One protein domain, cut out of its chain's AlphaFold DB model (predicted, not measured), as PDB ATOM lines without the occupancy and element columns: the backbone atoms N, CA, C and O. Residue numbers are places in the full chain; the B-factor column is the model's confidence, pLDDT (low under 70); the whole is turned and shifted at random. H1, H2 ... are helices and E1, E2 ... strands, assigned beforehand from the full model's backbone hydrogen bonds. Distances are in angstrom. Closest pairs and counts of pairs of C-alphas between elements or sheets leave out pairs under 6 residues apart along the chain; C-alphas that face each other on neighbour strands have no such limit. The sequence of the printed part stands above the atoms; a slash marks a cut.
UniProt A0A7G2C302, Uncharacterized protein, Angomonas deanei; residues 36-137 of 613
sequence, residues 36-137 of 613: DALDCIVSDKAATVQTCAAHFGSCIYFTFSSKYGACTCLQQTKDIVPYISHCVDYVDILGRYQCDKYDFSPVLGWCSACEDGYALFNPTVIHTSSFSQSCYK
ATOM      1  N   ASP A  36     127.241 129.048 214.292       59.38
ATOM      2  CA  ASP A  36     127.440 130.428 213.866       59.38
ATOM      3  C   ASP A  36     128.507 130.545 212.759       59.38
ATOM      4  O   ASP A  36     129.004 131.634 212.492       59.38
ATOM      5  N   ALA A  37     128.874 129.428 212.117       57.69
ATOM      6  CA  ALA A  37     129.771 129.413 210.963       57.69
ATOM      7  C   ALA A  37     129.257 130.334 209.837       57.69
ATOM      8  O   ALA A  37     128.178 130.101 209.276       57.69
ATOM      9  N   LEU A  38     130.045 131.370 209.520       72.94
ATOM     10  CA  LEU A  38     129.850 132.242 208.361       72.94
ATOM     11  C   LEU A  38     130.070 131.444 207.064       72.94
ATOM     12  O   LEU A  38     130.864 130.504 207.033       72.94
ATOM     13  N   ASP A  39     129.390 131.834 205.983       86.69
ATOM     14  CA  ASP A  39     129.644 131.273 204.653       86.69
ATOM     15  C   ASP A  39     131.086 131.552 204.199       86.69
ATOM     16  O   ASP A  39     131.550 132.694 204.233       86.69
ATOM     17  N   CYS A  40     131.769 130.518 203.703       87.25
ATOM     18  CA  CYS A  40     133.076 130.653 203.076       87.25
ATOM     19  C   CYS A  40     133.022 131.564 201.841       87.25
ATOM     20  O   CYS A  40     132.159 131.410 200.966       87.25
ATOM     21  N   ILE A  41     134.022 132.437 201.714       89.00
ATOM     22  CA  ILE A  41     134.351 133.130 200.470       89.00
ATOM     23  C   ILE A  41     134.799 132.080 199.445       89.00
ATOM     24  O   ILE A  41     135.639 131.230 199.734       89.00
ATOM     25  N   VAL A  42     134.203 132.136 198.251       89.31
ATOM     26  CA  VAL A  42     134.503 131.266 197.106       89.31
ATOM     27  C   VAL A  42     134.348 132.099 195.838       89.31
ATOM     28  O   VAL A  42     133.219 132.458 195.487       89.31
ATOM     29  N   SER A  43     135.452 132.411 195.156       88.25
ATOM     30  CA  SER A  43     135.433 133.140 193.880       88.25
ATOM     31  C   SER A  43     134.854 132.295 192.746       88.25
ATOM     32  O   SER A  43     133.935 132.750 192.066       88.25
ATOM     33  N   ASP A  44     135.318 131.052 192.579       86.75
ATOM     34  CA  ASP A  44     134.841 130.151 191.525       86.75
ATOM     35  C   ASP A  44     134.163 128.889 192.082       86.75
ATOM     36  O   ASP A  44     134.764 127.831 192.288       86.75
ATOM     37  N   LYS A  45     132.842 128.987 192.263       84.19
ATOM     38  CA  LYS A  45     131.985 127.860 192.663       84.19
ATOM     39  C   LYS A  45     131.926 126.743 191.611       84.19
ATOM     40  O   LYS A  45     131.622 125.611 191.979       84.19
ATOM     41  N   ALA A  46     132.201 127.022 190.335       85.00
ATOM     42  CA  ALA A  46     132.198 126.015 189.279       85.00
ATOM     43  C   ALA A  46     133.490 125.188 189.307       85.00
ATOM     44  O   ALA A  46     133.404 123.960 189.353       85.00
ATOM     45  N   ALA A  47     134.660 125.832 189.384       84.19
ATOM     46  CA  ALA A  47     135.938 125.149 189.597       84.19
ATOM     47  C   ALA A  47     135.923 124.337 190.902       84.19
ATOM     48  O   ALA A  47     136.270 123.159 190.896       84.19
ATOM     49  N   THR A  48     135.398 124.908 191.992       85.62
ATOM     50  CA  THR A  48     135.242 124.206 193.280       85.62
ATOM     51  C   THR A  48     134.449 122.894 193.132       85.62
ATOM     52  O   THR A  48     134.856 121.851 193.643       85.62
ATOM     53  N   VAL A  49     133.333 122.908 192.389       86.38
ATOM     54  CA  VAL A  49     132.515 121.706 192.128       86.38
ATOM     55  C   VAL A  49     133.194 120.735 191.149       86.38
ATOM     56  O   VAL A  49     133.028 119.524 191.297       86.38
ATOM     57  N   GLN A  50     133.997 121.220 190.196       86.25
ATOM     58  CA  GLN A  50     134.821 120.362 189.334       86.25
ATOM     59  C   GLN A  50     135.898 119.625 190.143       86.25
ATOM     60  O   GLN A  50     136.028 118.412 189.998       86.25
ATOM     61  N   THR A  51     136.587 120.308 191.063       85.12
ATOM     62  CA  THR A  51     137.529 119.690 192.010       85.12
ATOM     63  C   THR A  51     136.838 118.635 192.878       85.12
ATOM     64  O   THR A  51     137.363 117.529 193.017       85.12
ATOM     65  N   CYS A  52     135.626 118.919 193.386       86.00
ATOM     66  CA  CYS A  52     134.816 117.912 194.081       86.00
ATOM     67  C   CYS A  52     134.589 116.663 193.211       86.00
ATOM     68  O   CYS A  52     134.787 115.546 193.680       86.00
ATOM     69  N   ALA A  53     134.203 116.836 191.944       85.00
ATOM     70  CA  ALA A  53     133.918 115.722 191.040       85.00
ATOM     71  C   ALA A  53     135.166 114.947 190.573       85.00
ATOM     72  O   ALA A  53     135.048 113.773 190.222       85.00
ATOM     73  N   ALA A  54     136.340 115.584 190.554       82.75
ATOM     74  CA  ALA A  54     137.589 114.985 190.089       82.75
ATOM     75  C   ALA A  54     138.337 114.191 191.177       82.75
ATOM     76  O   ALA A  54     138.917 113.151 190.871       82.75
ATOM     77  N   HIS A  55     138.323 114.662 192.431       79.94
ATOM     78  CA  HIS A  55     139.202 114.134 193.487       79.94
ATOM     79  C   HIS A  55     138.477 113.483 194.672       79.94
ATOM     80  O   HIS A  55     139.114 112.794 195.465       79.94
ATOM     81  N   PHE A  56     137.159 113.646 194.812       76.25
ATOM     82  CA  PHE A  56     136.403 113.064 195.923       76.25
ATOM     83  C   PHE A  56     135.668 111.807 195.444       76.25
ATOM     84  O   PHE A  56     135.161 111.744 194.325       76.25
ATOM     85  N   GLY A  57     135.663 110.756 196.270       73.44
ATOM     86  CA  GLY A  57     135.409 109.396 195.779       73.44
ATOM     87  C   GLY A  57     134.028 109.193 195.144       73.44
ATOM     88  O   GLY A  57     133.062 109.858 195.519       73.44
ATOM     89  N   SER A  58     133.924 108.201 194.251       72.06
ATOM     90  CA  SER A  58     132.728 107.803 193.477       72.06
ATOM     91  C   SER A  58     131.379 108.295 194.034       72.06
ATOM     92  O   SER A  58     130.831 107.757 195.000       72.06
ATOM     93  N   CYS A  59     130.840 109.343 193.416       80.50
ATOM     94  CA  CYS A  59     129.495 109.861 193.643       80.50
ATOM     95  C   CYS A  59     128.906 110.315 192.302       80.50
ATOM     96  O   CYS A  59     129.644 110.692 191.396       80.50
ATOM     97  N   ILE A  60     127.580 110.265 192.167       79.81
ATOM     98  CA  ILE A  60     126.878 110.671 190.935       79.81
ATOM     99  C   ILE A  60     126.469 112.155 190.998       79.81
ATOM    100  O   ILE A  60     126.338 112.804 189.964       79.81
ATOM    101  N   TYR A  61     126.306 112.709 192.205       83.06
ATOM    102  CA  TYR A  61     125.872 114.087 192.438       83.06
ATOM    103  C   TYR A  61     126.715 114.743 193.537       83.06
ATOM    104  O   TYR A  61     126.525 114.460 194.722       83.06
ATOM    105  N   PHE A  62     127.625 115.626 193.130       82.31
ATOM    106  CA  PHE A  62     128.437 116.446 194.028       82.31
ATOM    107  C   PHE A  62     127.826 117.843 194.189       82.31
ATOM    108  O   PHE A  62     127.449 118.479 193.205       82.31
ATOM    109  N   THR A  63     127.783 118.347 195.420       84.75
ATOM    110  CA  THR A  63     127.447 119.744 195.736       84.75
ATOM    111  C   THR A  63     128.462 120.320 196.714       84.75
ATOM    112  O   THR A  63     128.818 119.667 197.692       84.75
ATOM    113  N   PHE A  64     128.925 121.548 196.488       85.50
ATOM    114  CA  PHE A  64     129.791 122.243 197.444       85.50
ATOM    115  C   PHE A  64     128.949 123.073 198.421       85.50
ATOM    116  O   PHE A  64     128.117 123.873 197.991       85.50
ATOM    117  N   SER A  65     129.163 122.899 199.727       86.94
ATOM    118  CA  SER A  65     128.481 123.691 200.758       86.94
ATOM    119  C   SER A  65     129.327 124.903 201.140       86.94
ATOM    120  O   SER A  65     130.347 124.742 201.811       86.94
ATOM    121  N   SER A  66     128.893 126.117 200.783       83.19
ATOM    122  CA  SER A  66     129.570 127.355 201.210       83.19
ATOM    123  C   SER A  66     129.610 127.501 202.732       83.19
ATOM    124  O   SER A  66     130.632 127.923 203.259       83.19
ATOM    125  N   LYS A  67     128.566 127.056 203.445       82.69
ATOM    126  CA  LYS A  67     128.497 127.128 204.914       82.69
ATOM    127  C   LYS A  67     129.553 126.266 205.628       82.69
ATOM    128  O   LYS A  67     129.909 126.553 206.765       82.69
ATOM    129  N   TYR A  68     130.034 125.199 204.989       78.31
ATOM    130  CA  TYR A  68     131.024 124.286 205.585       78.31
ATOM    131  C   TYR A  68     132.379 124.314 204.871       78.31
ATOM    132  O   TYR A  68     133.355 123.774 205.382       78.31
ATOM    133  N   GLY A  69     132.456 124.918 203.683       83.00
ATOM    134  CA  GLY A  69     133.648 124.880 202.845       83.00
ATOM    135  C   GLY A  69     133.973 123.486 202.301       83.00
ATOM    136  O   GLY A  69     135.136 123.210 202.038       83.00
ATOM    137  N   ALA A  70     132.988 122.591 202.192       85.69
ATOM    138  CA  ALA A  70     133.215 121.161 201.978       85.69
ATOM    139  C   ALA A  70     132.464 120.604 200.759       85.69
ATOM    140  O   ALA A  70     131.321 120.988 200.474       85.69
ATOM    141  N   CYS A  71     133.083 119.631 200.089       86.31
ATOM    142  CA  CYS A  71     132.423 118.788 199.097       86.31
ATOM    143  C   CYS A  71     131.426 117.836 199.779       86.31
ATOM    144  O   CYS A  71     131.745 117.162 200.759       86.31
ATOM    145  N   THR A  72     130.210 117.754 199.239       86.31
ATOM    146  CA  THR A  72     129.157 116.858 199.732       86.31
ATOM    147  C   THR A  72     128.605 115.975 198.616       86.31
ATOM    148  O   THR A  72     128.464 116.401 197.471       86.31
ATOM    149  N   CYS A  73     128.284 114.735 198.971       85.81
ATOM    150  CA  CYS A  73     127.654 113.719 198.139       85.81
ATOM    151  C   CYS A  73     126.349 113.310 198.830       85.81
ATOM    152  O   CYS A  73     126.386 112.814 199.954       85.81
ATOM    153  N   LEU A  74     125.194 113.548 198.198       84.06
ATOM    154  CA  LEU A  74     123.870 113.237 198.774       84.06
ATOM    155  C   LEU A  74     123.696 113.742 200.230       84.06
ATOM    156  O   LEU A  74     123.226 113.016 201.100       84.06
ATOM    157  N   GLN A  75     124.089 114.999 200.483       80.12
ATOM    158  CA  GLN A  75     124.098 115.681 201.795       80.12
ATOM    159  C   GLN A  75     125.117 115.172 202.837       80.12
ATOM    160  O   GLN A  75     125.233 115.783 203.896       80.12
ATOM    161  N   GLN A  76     125.902 114.130 202.551       80.75
ATOM    162  CA  GLN A  76     127.014 113.705 203.409       80.75
ATOM    163  C   GLN A  76     128.326 114.354 202.949       80.75
ATOM    164  O   GLN A  76     128.596 114.428 201.751       80.75
ATOM    165  N   THR A  77     129.155 114.817 203.886       78.31
ATOM    166  CA  THR A  77     130.562 115.148 203.606       78.31
ATOM    167  C   THR A  77     131.307 113.880 203.203       78.31
ATOM    168  O   THR A  77     131.047 112.810 203.755       78.31
ATOM    169  N   LYS A  78     132.223 113.990 202.242       79.00
ATOM    170  CA  LYS A  78     133.037 112.865 201.778       79.00
ATOM    171  C   LYS A  78     134.499 113.272 201.768       79.00
ATOM    172  O   LYS A  78     134.804 114.382 201.344       79.00
ATOM    173  N   ASP A  79     135.366 112.371 202.207       78.75
ATOM    174  CA  ASP A  79     136.808 112.590 202.195       78.75
ATOM    175  C   ASP A  79     137.345 112.599 200.754       78.75
ATOM    176  O   ASP A  79     136.763 111.999 199.834       78.75
ATOM    177  N   ILE A  80     138.469 113.284 200.553       82.62
ATOM    178  CA  ILE A  80     139.190 113.268 199.281       82.62
ATOM    179  C   ILE A  80     139.859 111.902 199.065       82.62
ATOM    180  O   ILE A  80     140.292 111.250 200.014       82.62
ATOM    181  N   VAL A  81     139.951 111.450 197.814       86.06
ATOM    182  CA  VAL A  81     140.767 110.282 197.457       86.06
ATOM    183  C   VAL A  81     142.217 110.752 197.338       86.06
ATOM    184  O   VAL A  81     142.476 111.626 196.509       86.06
ATOM    185  N   PRO A  82     143.175 110.197 198.105       84.94
ATOM    186  CA  PRO A  82     144.576 110.577 197.974       84.94
ATOM    187  C   PRO A  82     145.083 110.330 196.549       84.94
ATOM    188  O   PRO A  82     145.001 109.213 196.034       84.94
ATOM    189  N   TYR A  83     145.583 111.387 195.912       88.69
ATOM    190  CA  TYR A  83     146.041 111.383 194.517       88.69
ATOM    191  C   TYR A  83     147.398 112.081 194.321       88.69
ATOM    192  O   TYR A  83     148.074 111.843 193.322       88.69
ATOM    193  N   ILE A  84     147.817 112.905 195.286       90.25
ATOM    194  CA  ILE A  84     149.157 113.482 195.379       90.25
ATOM    195  C   ILE A  84     150.019 112.499 196.182       90.25
ATOM    196  O   ILE A  84     149.749 112.239 197.357       90.25
ATOM    197  N   SER A  85     151.054 111.933 195.553       91.50
ATOM    198  CA  SER A  85     151.995 111.037 196.243       91.50
ATOM    199  C   SER A  85     152.721 111.786 197.360       91.50
ATOM    200  O   SER A  85     153.084 112.947 197.186       91.50
ATOM    201  N   HIS A  86     152.960 111.113 198.487       93.50
ATOM    202  CA  HIS A  86     153.624 111.668 199.673       93.50
ATOM    203  C   HIS A  86     152.933 112.879 200.317       93.50
ATOM    204  O   HIS A  86     153.580 113.660 201.012       93.50
ATOM    205  N   CYS A  87     151.622 113.031 200.113       95.06
ATOM    206  CA  CYS A  87     150.794 114.003 200.817       95.06
ATOM    207  C   CYS A  87     150.050 113.347 201.994       95.06
ATOM    208  O   CYS A  87     149.333 112.365 201.785       95.06
ATOM    209  N   VAL A  88     150.195 113.892 203.209       94.69
ATOM    210  CA  VAL A  88     149.543 113.380 204.435       94.69
ATOM    211  C   VAL A  88     148.327 114.191 204.871       94.69
ATOM    212  O   VAL A  88     147.461 113.649 205.555       94.69
ATOM    213  N   ASP A  89     148.247 115.465 204.481       92.81
ATOM    214  CA  ASP A  89     147.121 116.350 204.781       92.81
ATOM    215  C   ASP A  89     146.700 117.121 203.527       92.81
ATOM    216  O   ASP A  89     147.540 117.649 202.795       92.81
ATOM    217  N   TYR A  90     145.393 117.168 203.289       92.06
ATOM    218  CA  TYR A  90     144.775 117.743 202.097       92.06
ATOM    219  C   TYR A  90     143.771 118.823 202.497       92.06
ATOM    220  O   TYR A  90     143.071 118.707 203.504       92.06
ATOM    221  N   VAL A  91     143.603 119.833 201.644       91.06
ATOM    222  CA  VAL A  91     142.549 120.843 201.792       91.06
ATOM    223  C   VAL A  91     141.190 120.225 201.434       91.06
ATOM    224  O   VAL A  91     140.714 120.336 200.306       91.06
ATOM    225  N   ASP A  92     140.570 119.537 202.391       87.38
ATOM    226  CA  ASP A  92     139.287 118.836 202.246       87.38
ATOM    227  C   ASP A  92     138.067 119.710 202.608       87.38
ATOM    228  O   ASP A  92     137.008 119.625 201.979       87.38
ATOM    229  N   ILE A  93     138.235 120.567 203.618       87.12
ATOM    230  CA  ILE A  93     137.209 121.415 204.228       87.12
ATOM    231  C   ILE A  93     137.796 122.820 204.434       87.12
ATOM    232  O   ILE A  93     138.559 123.063 205.373       87.12
ATOM    233  N   LEU A  94     137.398 123.787 203.598       85.62
ATOM    234  CA  LEU A  94     137.871 125.180 203.687       85.62
ATOM    235  C   LEU A  94     137.510 125.836 205.033       85.62
ATOM    236  O   LEU A  94     138.225 126.721 205.502       85.62
ATOM    237  N   GLY A  95     136.446 125.368 205.696       81.50
ATOM    238  CA  GLY A  95     136.045 125.817 207.033       81.50
ATOM    239  C   GLY A  95     137.133 125.669 208.109       81.50
ATOM    240  O   GLY A  95     137.100 126.401 209.096       81.50
ATOM    241  N   ARG A  96     138.138 124.798 207.913       83.25
ATOM    242  CA  ARG A  96     139.297 124.676 208.820       83.25
ATOM    243  C   ARG A  96     140.244 125.896 208.770       83.25
ATOM    244  O   ARG A  96     141.032 126.079 209.693       83.25
ATOM    245  N   TYR A  97     140.169 126.733 207.727       84.50
ATOM    246  CA  TYR A  97     141.230 127.681 207.342       84.50
ATOM    247  C   TYR A  97     140.894 129.183 207.506       84.50
ATOM    248  O   TYR A  97     141.679 130.028 207.087       84.50
ATOM    249  N   GLN A  98     139.775 129.550 208.145       87.12
ATOM    250  CA  GLN A  98     139.211 130.923 208.130       87.12
ATOM    251  C   GLN A  98     138.759 131.364 206.722       87.12
ATOM    252  O   GLN A  98     139.074 132.455 206.235       87.12
ATOM    253  N   CYS A  99     137.999 130.489 206.054       85.62
ATOM    254  CA  CYS A  99     137.404 130.763 204.745       85.62
ATOM    255  C   CYS A  99     136.417 131.949 204.736       85.62
ATOM    256  O   CYS A  99     136.048 132.430 203.671       85.62
ATOM    257  N   ASP A 100     135.987 132.428 205.905       88.31
ATOM    258  CA  ASP A 100     135.182 133.639 206.096       88.31
ATOM    259  C   ASP A 100     135.960 134.935 205.786       88.31
ATOM    260  O   ASP A 100     135.353 135.991 205.612       88.31
ATOM    261  N   LYS A 101     137.299 134.861 205.707       88.94
ATOM    262  CA  LYS A 101     138.204 136.009 205.492       88.94
ATOM    263  C   LYS A 101     139.070 135.890 204.246       88.94
ATOM    264  O   LYS A 101     139.399 136.911 203.644       88.94
ATOM    265  N   TYR A 102     139.454 134.671 203.871       91.00
ATOM    266  CA  TYR A 102     140.328 134.407 202.729       91.00
ATOM    267  C   TYR A 102     139.726 133.325 201.835       91.00
ATOM    268  O   TYR A 102     139.156 132.349 202.320       91.00
ATOM    269  N   ASP A 103     139.864 133.489 200.523       91.31
ATOM    270  CA  ASP A 103     139.364 132.515 199.557       91.31
ATOM    271  C   ASP A 103     140.372 131.375 199.354       91.31
ATOM    272  O   ASP A 103     141.396 131.545 198.692       91.31
ATOM    273  N   PHE A 104     140.064 130.206 199.914       90.50
ATOM    274  CA  PHE A 104     140.842 128.977 199.728       90.50
ATOM    275  C   PHE A 104     140.290 128.075 198.609       90.50
ATOM    276  O   PHE A 104     140.817 126.986 198.391       90.50
ATOM    277  N   SER A 105     139.256 128.494 197.866       90.06
ATOM    278  CA  SER A 105     138.720 127.688 196.760       90.06
ATOM    279  C   SER A 105     139.725 127.358 195.641       90.06
ATOM    280  O   SER A 105     139.641 126.240 195.128       90.06
ATOM    281  N   PRO A 106     140.737 128.199 195.312       91.75
ATOM    282  CA  PRO A 106     141.766 127.830 194.334       91.75
ATOM    283  C   PRO A 106     142.680 126.676 194.774       91.75
ATOM    284  O   PRO A 106     143.293 126.040 193.921       91.75
ATOM    285  N   VAL A 107     142.778 126.415 196.086       92.19
ATOM    286  CA  VAL A 107     143.636 125.372 196.679       92.19
ATOM    287  C   VAL A 107     142.843 124.197 197.261       92.19
ATOM    288  O   VAL A 107     143.421 123.338 197.922       92.19
ATOM    289  N   LEU A 108     141.527 124.119 197.015       90.62
ATOM    290  CA  LEU A 108     140.730 122.957 197.410       90.62
ATOM    291  C   LEU A 108     141.330 121.682 196.792       90.62
ATOM    292  O   LEU A 108     141.669 121.646 195.610       90.62
ATOM    293  N   GLY A 109     141.465 120.637 197.602       89.38
ATOM    294  CA  GLY A 109     142.063 119.360 197.224       89.38
ATOM    295  C   GLY A 109     143.581 119.365 197.038       89.38
ATOM    296  O   GLY A 109     144.144 118.306 196.779       89.38
ATOM    297  N   TRP A 110     144.266 120.500 197.202       94.00
ATOM    298  CA  TRP A 110     145.729 120.538 197.199       94.00
ATOM    299  C   TRP A 110     146.280 119.984 198.519       94.00
ATOM    300  O   TRP A 110     145.570 119.880 199.521       94.00
ATOM    301  N   CYS A 111     147.567 119.656 198.527       95.12
ATOM    302  CA  CYS A 111     148.280 119.221 199.715       95.12
ATOM    303  C   CYS A 111     148.624 120.404 200.633       95.12
ATOM    304  O   CYS A 111     149.198 121.391 200.163       95.12
ATOM    305  N   SER A 112     148.328 120.281 201.927       94.44
ATOM    306  CA  SER A 112     148.736 121.201 203.001       94.44
ATOM    307  C   SER A 112     149.968 120.701 203.769       94.44
ATOM    308  O   SER A 112     150.756 121.521 204.240       94.44
ATOM    309  N   ALA A 113     150.187 119.382 203.859       94.25
ATOM    310  CA  ALA A 113     151.396 118.806 204.458       94.25
ATOM    311  C   ALA A 113     151.837 117.498 203.779       94.25
ATOM    312  O   ALA A 113     151.018 116.630 203.472       94.25
ATOM    313  N   CYS A 114     153.150 117.345 203.591       95.62
ATOM    314  CA  CYS A 114     153.779 116.162 202.999       95.62
ATOM    315  C   CYS A 114     154.278 115.162 204.063       95.62
ATOM    316  O   CYS A 114     154.395 115.505 205.237       95.62
ATOM    317  N   GLU A 115     154.595 113.935 203.640       96.00
ATOM    318  CA  GLU A 115     155.272 112.917 204.461       96.00
ATOM    319  C   GLU A 115     156.649 113.391 204.963       96.00
ATOM    320  O   GLU A 115     157.307 114.219 204.328       96.00
ATOM    321  N   ASP A 116     157.127 112.816 206.072       93.50
ATOM    322  CA  ASP A 116     158.457 113.106 206.617       93.50
ATOM    323  C   ASP A 116     159.561 112.898 205.563       93.50
ATOM    324  O   ASP A 116     159.731 111.819 204.989       93.50
ATOM    325  N   GLY A 117     160.339 113.954 205.310       88.44
ATOM    326  CA  GLY A 117     161.370 113.972 204.269       88.44
ATOM    327  C   GLY A 117     160.883 114.389 202.874       88.44
ATOM    328  O   GLY A 117     161.679 114.337 201.936       88.44
ATOM    329  N   TYR A 118     159.630 114.830 202.733       91.50
ATOM    330  CA  TYR A 118     159.089 115.488 201.540       91.50
ATOM    331  C   TYR A 118     158.708 116.948 201.837       91.50
ATOM    332  O   TYR A 118     158.478 117.336 202.981       91.50
ATOM    333  N   ALA A 119     158.644 117.776 200.795       90.62
ATOM    334  CA  ALA A 119     158.277 119.187 200.866       90.62
ATOM    335  C   ALA A 119     157.281 119.563 199.758       90.62
ATOM    336  O   ALA A 119     157.215 118.914 198.714       90.62
ATOM    337  N   LEU A 120     156.523 120.640 199.976       91.44
ATOM    338  CA  LEU A 120     155.587 121.195 198.994       91.44
ATOM    339  C   LEU A 120     156.362 121.784 197.801       91.44
ATOM    340  O   LEU A 120     157.200 122.667 197.982       91.44
ATOM    341  N   PHE A 121     156.083 121.325 196.580       89.50
ATOM    342  CA  PHE A 121     156.703 121.851 195.358       89.50
ATOM    343  C   PHE A 121     156.024 123.159 194.929       89.50
ATOM    344  O   PHE A 121     154.807 123.173 194.773       89.50
ATOM    345  N   ASN A 122     156.774 124.247 194.718       88.44
ATOM    346  CA  ASN A 122     156.243 125.566 194.323       88.44
ATOM    347  C   ASN A 122     154.963 125.985 195.094       88.44
ATOM    348  O   ASN A 122     153.907 126.170 194.481       88.44
ATOM    349  N   PRO A 123     155.016 126.089 196.437       92.19
ATOM    350  CA  PRO A 123     153.828 126.299 197.255       92.19
ATOM    351  C   PRO A 123     153.152 127.645 196.968       92.19
ATOM    352  O   PRO A 123     153.783 128.699 196.997       92.19
ATOM    353  N   THR A 124     151.835 127.611 196.770       94.00
ATOM    354  CA  THR A 124     150.988 128.807 196.802       94.00
ATOM    355  C   THR A 124     150.667 129.130 198.254       94.00
ATOM    356  O   THR A 124     150.162 128.275 198.983       94.00
ATOM    357  N   VAL A 125     150.970 130.355 198.686       93.62
ATOM    358  CA  VAL A 125     150.737 130.810 200.062       93.62
ATOM    359  C   VAL A 125     149.454 131.634 200.112       93.62
ATOM    360  O   VAL A 125     149.340 132.640 199.412       93.62
ATOM    361  N   ILE A 126     148.506 131.239 200.964       91.69
ATOM    362  CA  ILE A 126     147.305 132.023 201.278       91.69
ATOM    363  C   ILE A 126     147.330 132.325 202.778       91.69
ATOM    364  O   ILE A 126     147.391 131.417 203.609       91.69
ATOM    365  N   HIS A 127     147.315 133.616 203.121       88.69
ATOM    366  CA  HIS A 127     147.567 134.131 204.471       88.69
ATOM    367  C   HIS A 127     148.913 133.651 205.054       88.69
ATOM    368  O   HIS A 127     149.949 134.249 204.780       88.69
ATOM    369  N   THR A 128     148.899 132.575 205.841       89.62
ATOM    370  CA  THR A 128     150.063 131.981 206.529       89.62
ATOM    371  C   THR A 128     150.214 130.488 206.233       89.62
ATOM    372  O   THR A 128     151.045 129.825 206.849       89.62
ATOM    373  N   SER A 129     149.389 129.944 205.337       91.06
ATOM    374  CA  SER A 129     149.350 128.524 204.997       91.06
ATOM    375  C   SER A 129     149.849 128.314 203.572       91.06
ATOM    376  O   SER A 129     149.493 129.067 202.663       91.06
ATOM    377  N   SER A 130     150.679 127.290 203.393       94.38
ATOM    378  CA  SER A 130     151.289 126.912 202.118       94.38
ATOM    379  C   SER A 130     150.596 125.679 201.556       94.38
ATOM    380  O   SER A 130     150.383 124.717 202.289       94.38
ATOM    381  N   PHE A 131     150.296 125.686 200.259       94.50
ATOM    382  CA  PHE A 131     149.587 124.599 199.586       94.50
ATOM    383  C   PHE A 131     150.269 124.229 198.269       94.50
ATOM    384  O   PHE A 131     150.755 125.109 197.558       94.50
ATOM    385  N   SER A 132     150.284 122.947 197.898       94.44
ATOM    386  CA  SER A 132     150.817 122.501 196.602       94.44
ATOM    387  C   SER A 132     150.054 121.323 196.002       94.44
ATOM    388  O   SER A 132     149.527 120.470 196.706       94.44
ATOM    389  N   GLN A 133     150.056 121.246 194.673       92.88
ATOM    390  CA  GLN A 133     149.576 120.097 193.903       92.88
ATOM    391  C   GLN A 133     150.586 118.928 193.870       92.88
ATOM    392  O   GLN A 133     150.293 117.892 193.282       92.88
ATOM    393  N   SER A 134     151.783 119.079 194.457       91.62
ATOM    394  CA  SER A 134     152.824 118.044 194.463       91.62
ATOM    395  C   SER A 134     153.725 118.108 195.702       91.62
ATOM    396  O   SER A 134     154.214 119.175 196.080       91.62
ATOM    397  N   CYS A 135     153.995 116.945 196.296       91.75
ATOM    398  CA  CYS A 135     155.069 116.753 197.266       91.75
ATOM    399  C   CYS A 135     156.293 116.162 196.555       91.75
ATOM    400  O   CYS A 135     156.184 115.175 195.830       91.75
ATOM    401  N   TYR A 136     157.469 116.745 196.780       88.38
ATOM    402  CA  TYR A 136     158.741 116.270 196.229       88.38
ATOM    403  C   TYR A 136     159.739 115.998 197.356       88.38
ATOM    404  O   TYR A 136     159.637 116.578 198.435       88.38
ATOM    405  N   LYS A 137     160.702 115.105 197.121       88.44
ATOM    406  CA  LYS A 137     161.773 114.829 198.083       88.44
ATOM    407  C   LYS A 137     162.900 115.846 197.885       88.44
ATOM    408  O   LYS A 137     163.484 115.837 196.798       88.44
TER     409      LYS A 137
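What this domain is: This is residues 36 to 137 of the 613 residues of an uncharacterized protein of Angomonas deanei (UniProt A0A7G2C302). This domain has little regular structure: H1 packs on hairpin E1-E2 at one end, and sheets E3-E4 and E5-E6 meet through E4 and E6 at the other. Along 102 printed residues come H1 E1 E2 E3 H2 E4 E5 E6, mixed class, with 37 residues in named elements; each two-stranded sheet is antiparallel. It is compact, radius of gyration of the C-alphas 13.2 A, spanning 37 by 31 by 21 A.

How they stand to each other: H1, residues 45 to 55, has every O i to N i+4 pair within hydrogen-bond range. Its closest C-alphas to E1, residues 62 to 65, are Val 49 and Phe 64, 6.0 A. E1 and E2, residues 70 to 73, form a hairpin at 144 degrees, N 63 and O 72 being 2.9 A apart. E3, residues 87 to 90, and E4, residues 111 to 114, are antiparallel, N 88 to O 113 2.9 A. H2, residues 94 to 97, is too short for such pairs. E5, residues 124 to 126, and E6, residues 129 to 131, form a hairpin, N 124 to O 131 2.8 A.

Where its parts are: H1 begins at C-alpha 45 (131.985, 127.860, 192.663), 15.5 A long; E6 ends at C-alpha 131 (149.587, 124.599, 199.586).

The domain as a whole: The printed part has no cut; links E2-E3 and H2-E4 are long; residues 36 to 37 are under 70.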